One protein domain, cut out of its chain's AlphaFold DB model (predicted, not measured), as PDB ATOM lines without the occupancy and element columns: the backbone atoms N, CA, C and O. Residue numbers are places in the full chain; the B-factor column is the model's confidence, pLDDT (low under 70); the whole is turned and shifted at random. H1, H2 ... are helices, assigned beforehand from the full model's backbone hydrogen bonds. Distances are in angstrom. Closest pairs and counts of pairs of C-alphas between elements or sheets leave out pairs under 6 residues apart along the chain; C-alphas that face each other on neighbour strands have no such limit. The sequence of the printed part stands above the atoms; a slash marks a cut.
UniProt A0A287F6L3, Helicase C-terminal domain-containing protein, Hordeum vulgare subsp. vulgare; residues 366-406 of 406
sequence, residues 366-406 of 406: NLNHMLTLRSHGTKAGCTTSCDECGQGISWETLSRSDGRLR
ATOM      1  N   ASN A 366     -13.558 -41.148  54.903       79.12
ATOM      2  CA  ASN A 366     -13.733 -40.000  54.002       79.12
ATOM      3  C   ASN A 366     -12.415 -39.574  53.331       79.12
ATOM      4  O   ASN A 366     -12.424 -39.131  52.182       79.12
ATOM      5  N   LEU A 367     -11.279 -39.770  54.010       78.69
ATOM      6  CA  LEU A 367      -9.951 -39.512  53.457       78.69
ATOM      7  C   LEU A 367      -9.634 -40.445  52.278       78.69
ATOM      8  O   LEU A 367      -9.200 -39.967  51.233       78.69
ATOM      9  N   ASN A 368      -9.914 -41.748  52.396       80.38
ATOM     10  CA  ASN A 368      -9.671 -42.718  51.317       80.38
ATOM     11  C   ASN A 368     -10.518 -42.398  50.072       80.38
ATOM     12  O   ASN A 368     -10.032 -42.446  48.938       80.38
ATOM     13  N   HIS A 369     -11.777 -42.002  50.274       84.31
ATOM     14  CA  HIS A 369     -12.662 -41.580  49.187       84.31
ATOM     15  C   HIS A 369     -12.184 -40.272  48.531       84.31
ATOM     16  O   HIS A 369     -12.135 -40.174  47.305       84.31
ATOM     17  N   MET A 370     -11.747 -39.291  49.325       80.88
ATOM     18  CA  MET A 370     -11.201 -38.027  48.818       80.88
ATOM     19  C   MET A 370      -9.912 -38.228  48.006       80.88
ATOM     20  O   MET A 370      -9.743 -37.606  46.955       80.88
ATOM     21  N   LEU A 371      -9.014 -39.110  48.454       81.19
ATOM     22  CA  LEU A 371      -7.798 -39.459  47.712       81.19
ATOM     23  C   LEU A 371      -8.127 -40.148  46.385       81.19
ATOM     24  O   LEU A 371      -7.528 -39.811  45.363       81.19
ATOM     25  N   THR A 372      -9.129 -41.032  46.376       82.75
ATOM     26  CA  THR A 372      -9.585 -41.680  45.139       82.75
ATOM     27  C   THR A 372     -10.120 -40.638  44.148       82.75
ATOM     28  O   THR A 372      -9.650 -40.583  43.012       82.75
ATOM     29  N   LEU A 373     -11.001 -39.726  44.578       83.00
ATOM     30  CA  LEU A 373     -11.536 -38.653  43.721       83.00
ATOM     31  C   LEU A 373     -10.443 -37.734  43.150       83.00
ATOM     32  O   LEU A 373     -10.520 -37.337  41.985       83.00
ATOM     33  N   ARG A 374      -9.406 -37.416  43.941       80.75
ATOM     34  CA  ARG A 374      -8.254 -36.627  43.466       80.75
ATOM     35  C   ARG A 374      -7.405 -37.394  42.460       80.75
ATOM     36  O   ARG A 374      -7.032 -36.823  41.442       80.75
ATOM     37  N   SER A 375      -7.124 -38.669  42.722       80.50
ATOM     38  CA  SER A 375      -6.310 -39.503  41.826       80.50
ATOM     39  C   SER A 375      -6.964 -39.710  40.455       80.50
ATOM     40  O   SER A 375      -6.278 -39.680  39.438       80.50
ATOM     41  N   HIS A 376      -8.297 -39.825  40.421       78.31
ATOM     42  CA  HIS A 376      -9.087 -39.967  39.195       78.31
ATOM     43  C   HIS A 376      -9.462 -38.622  38.549       78.31
ATOM     44  O   HIS A 376     -10.164 -38.602  37.538       78.31
ATOM     45  N   GLY A 377      -9.025 -37.487  39.112       79.25
ATOM     46  CA  GLY A 377      -9.290 -36.152  38.563       79.25
ATOM     47  C   GLY A 377     -10.782 -35.818  38.430       79.25
ATOM     48  O   GLY A 377     -11.178 -35.091  37.516       79.25
ATOM     49  N   THR A 378     -11.630 -36.382  39.297       77.62
ATOM     50  CA  THR A 378     -13.090 -36.270  39.188       77.62
ATOM     51  C   THR A 378     -13.541 -34.838  39.496       77.62
ATOM     52  O   THR A 378     -13.216 -34.293  40.552       77.62
ATOM     53  N   LYS A 379     -14.290 -34.210  38.580       78.19
ATOM     54  CA  LYS A 379     -14.850 -32.854  38.755       78.19
ATOM     55  C   LYS A 379     -16.094 -32.879  39.657       78.19
ATOM     56  O   LYS A 379     -16.750 -33.913  39.773       78.19
ATOM     57  N   ALA A 380     -16.437 -31.739  40.263       72.06
ATOM     58  CA  ALA A 380     -17.692 -31.576  41.006       72.06
ATOM     59  C   ALA A 380     -18.905 -31.928  40.114       72.06
ATOM     60  O   ALA A 380     -18.954 -31.533  38.947       72.06
ATOM     61  N   GLY A 381     -19.845 -32.707  40.646       71.06
ATOM     62  CA  GLY A 381     -21.035 -33.225  39.963       71.06
ATOM     63  C   GLY A 381     -20.873 -34.599  39.299       71.06
ATOM     64  O   GLY A 381     -21.860 -35.146  38.812       71.06
ATOM     65  N   CYS A 382     -19.665 -35.176  39.276       72.50
ATOM     66  CA  CYS A 382     -19.400 -36.506  38.715       72.50
ATOM     67  C   CYS A 382     -19.151 -37.542  39.825       72.50
ATOM     68  O   CYS A 382     -18.492 -37.249  40.823       72.50
ATOM     69  N   THR A 383     -19.650 -38.765  39.638       82.75
ATOM     70  CA  THR A 383     -19.420 -39.901  40.545       82.75
ATOM     71  C   THR A 383     -18.362 -40.846  39.971       82.75
ATOM     72  O   THR A 383     -18.297 -41.065  38.763       82.75
ATOM     73  N   THR A 384     -17.535 -41.428  40.838       83.62
ATOM     74  CA  THR A 384     -16.610 -42.528  40.505       83.62
ATOM     75  C   THR A 384     -16.716 -43.629  41.562       83.62
ATOM     76  O   THR A 384     -17.315 -43.408  42.611       83.62
ATOM     77  N   SER A 385     -16.191 -44.828  41.316       85.19
ATOM     78  CA  SER A 385     -16.159 -45.905  42.316       85.19
ATOM     79  C   SER A 385     -14.866 -45.863  43.125       85.19
ATOM     80  O   SER A 385     -13.792 -45.711  42.552       85.19
ATOM     81  N   CYS A 386     -14.946 -46.039  44.443       82.12
ATOM     82  CA  CYS A 386     -13.761 -46.201  45.278       82.12
ATOM     83  C   CYS A 386     -13.029 -47.507  44.934       82.12
ATOM     84  O   CYS A 386     -13.635 -48.577  44.997       82.12
ATOM     85  N   ASP A 387     -11.726 -47.435  44.660       74.94
ATOM     86  CA  ASP A 387     -10.906 -48.602  44.297       74.94
ATOM     87  C   ASP A 387     -10.746 -49.617  45.450       74.94
ATOM     88  O   ASP A 387     -10.402 -50.777  45.228       74.94
ATOM     89  N   GLU A 388     -11.028 -49.207  46.693       76.25
ATOM     90  CA  GLU A 388     -10.875 -50.046  47.887       76.25
ATOM     91  C   GLU A 388     -12.178 -50.713  48.358       76.25
ATOM     92  O   GLU A 388     -12.156 -51.884  48.748       76.25
ATOM     93  N   CYS A 389     -13.307 -49.992  48.355       80.31
ATOM     94  CA  CYS A 389     -14.600 -50.507  48.837       80.31
ATOM     95  C   CYS A 389     -15.669 -50.662  47.746       80.31
ATOM     96  O   CYS A 389     -16.746 -51.197  48.025       80.31
ATOM     97  N   GLY A 390     -15.409 -50.185  46.526       76.31
ATOM     98  CA  GLY A 390     -16.341 -50.233  45.398       76.31
ATOM     99  C   GLY A 390     -17.558 -49.310  45.521       76.31
ATOM    100  O   GLY A 390     -18.440 -49.366  44.667       76.31
ATOM    101  N   GLN A 391     -17.651 -48.473  46.564       79.75
ATOM    102  CA  GLN A 391     -18.768 -47.537  46.727       79.75
ATOM    103  C   GLN A 391     -18.684 -46.394  45.712       79.75
ATOM    104  O   GLN A 391     -17.598 -45.894  45.422       79.75
ATOM    105  N   GLY A 392     -19.837 -45.960  45.198       82.31
ATOM    106  CA  GLY A 392     -19.940 -44.747  44.390       82.31
ATOM    107  C   GLY A 392     -19.704 -43.510  45.256       82.31
ATOM    108  O   GLY A 392     -20.448 -43.271  46.205       82.31
ATOM    109  N   ILE A 393     -18.672 -42.740  44.932       86.00
ATOM    110  CA  ILE A 393     -18.208 -41.565  45.668       86.00
ATOM    111  C   ILE A 393     -18.240 -40.326  44.766       86.00
ATOM    112  O   ILE A 393     -17.989 -40.407  43.562       86.00
ATOM    113  N   SER A 394     -18.552 -39.169  45.347       86.00
ATOM    114  CA  SER A 394     -18.477 -37.853  44.706       86.00
ATOM    115  C   SER A 394     -18.092 -36.777  45.722       86.00
ATOM    116  O   SER A 394     -18.163 -36.988  46.936       86.00
ATOM    117  N   TRP A 395     -17.709 -35.595  45.243       79.75
ATOM    118  CA  TRP A 395     -17.369 -34.472  46.122       79.75
ATOM    119  C   TRP A 395     -18.563 -34.001  46.973       79.75
ATOM    120  O   TRP A 395     -18.388 -33.616  48.129       79.75
ATOM    121  N   GLU A 396     -19.787 -34.102  46.449       79.94
ATOM    122  CA  GLU A 396     -21.025 -33.681  47.125       79.94
ATOM    123  C   GLU A 396     -21.487 -34.679  48.193       79.94
ATOM    124  O   GLU A 396     -22.173 -34.311  49.149       79.94
ATOM    125  N   THR A 397     -21.140 -35.958  48.033       69.44
ATOM    126  CA  THR A 397     -21.483 -37.001  49.010       69.44
ATOM    127  C   THR A 397     -20.559 -36.964  50.227       69.44
ATOM    128  O   THR A 397     -21.018 -37.250  51.333       69.44
ATOM    129  N   LEU A 398     -19.308 -36.519  50.064       68.62
ATOM    130  CA  LEU A 398     -18.360 -36.329  51.168       68.62
ATOM    131  C   LEU A 398     -18.655 -35.066  51.991       68.62
ATOM    132  O   LEU A 398     -18.657 -35.137  53.220       68.62
ATOM    133  N   SER A 399     -18.996 -33.943  51.350       60.00
ATOM    134  CA  SER A 399     -19.281 -32.672  52.043       60.00
ATOM    135  C   SER A 399     -20.541 -32.708  52.916       60.00
ATOM    136  O   SER A 399     -20.632 -31.997  53.913       60.00
ATOM    137  N   ARG A 400     -21.504 -33.579  52.594       57.44
ATOM    138  CA  ARG A 400     -22.717 -33.788  53.404       57.44
ATOM    139  C   ARG A 400     -22.481 -34.569  54.697       57.44
ATOM    140  O   ARG A 400     -23.328 -34.514  55.585       57.44
ATOM    141  N   SER A 401     -21.368 -35.293  54.809       53.31
ATOM    142  CA  SER A 401     -21.085 -36.155  55.965       53.31
ATOM    143  C   SER A 401     -20.369 -35.447  57.126       53.31
ATOM    144  O   SER A 401     -20.433 -35.945  58.245       53.31
ATOM    145  N   ASP A 402     -19.785 -34.264  56.894       46.59
ATOM    146  CA  ASP A 402     -19.127 -33.439  57.930       46.59
ATOM    147  C   ASP A 402     -20.096 -32.514  58.697       46.59
ATOM    148  O   ASP A 402     -19.726 -31.830  59.649       46.59
ATOM    149  N   GLY A 403     -21.378 -32.503  58.325       46.81
ATOM    150  CA  GLY A 403     -22.409 -31.698  58.977       46.81
ATOM    151  C   GLY A 403     -23.116 -32.423  60.122       46.81
ATOM    152  O   GLY A 403     -24.296 -32.742  59.979       46.81
ATOM    153  N   ARG A 404     -22.434 -32.680  61.250       35.22
ATOM    154  CA  ARG A 404     -23.073 -32.884  62.573       35.22
ATOM    155  C   ARG A 404     -22.054 -32.887  63.721       35.22
ATOM    156  O   ARG A 404     -21.582 -33.938  64.134       35.22
ATOM    157  N   LEU A 405     -21.828 -31.710  64.300       32.09
ATOM    158  CA  LEU A 405     -21.717 -31.492  65.748       32.09
ATOM    159  C   LEU A 405     -21.954 -29.995  66.023       32.09
ATOM    160  O   LEU A 405     -21.017 -29.215  66.058       32.09
ATOM    161  N   ARG A 406     -23.248 -29.691  66.209       31.09
ATOM    162  CA  ARG A 406     -23.891 -28.460  66.709       31.09
ATOM    163  C   ARG A 406     -23.702 -27.155  65.945       31.09
ATOM    164  O   ARG A 406     -22.592 -26.598  65.946       31.09
TER     165      ARG A 406
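Overview. This is residues 366 to 406 of the 406 residues of the protein "Helicase C-terminal domain-containing protein" of Hordeum vulgare subsp. vulgare (UniProt A0A287F6L3). Little regular structure is here: a ten-residue helix, H1, and a short helix, H2, beside its beginning are joined by a long loop, residues 376 to 394, which folds back on itself, and a tail, residues 400 to 406, runs on to one end of the long axis. The printed part has 41 residues with two named helices, H1 then H2, and no named strand; the class is all helix, with 15 residues in named elements. It is elongated, 33 by 20 by 14 A, and only just compact, close to loose, with a radius of gyration of the C-alphas of 10.4 A.

Along the chain. H1, residues 366 to 375, is 14.3 A long from C-alpha 366 at (-13.733, -40.000, 54.002) to C-alpha 375 at (-6.310, -39.503, 41.826). H2, residues 395 to 399, measures 6.5 A and ends with C-alpha 399 at (-19.281, -32.672, 52.043).

Arrangement. H1 and H2 touch, their closest C-alphas, of Asn 366 and Leu 398, being 6.6 A apart. Residues 384 to 385 pair antiparallel with residues 392 to 393. In H1 and H2 every O i to N i+4 pair is within hydrogen-bond range.

Size, cuts and confidence. The two C-alphas farthest apart, of His 376 and Arg 406, are 33.3 A apart. The printed part has no cut, and the link from H1 to H2 is long, 19 residues. Residues 397 to 406 have pLDDT under 70.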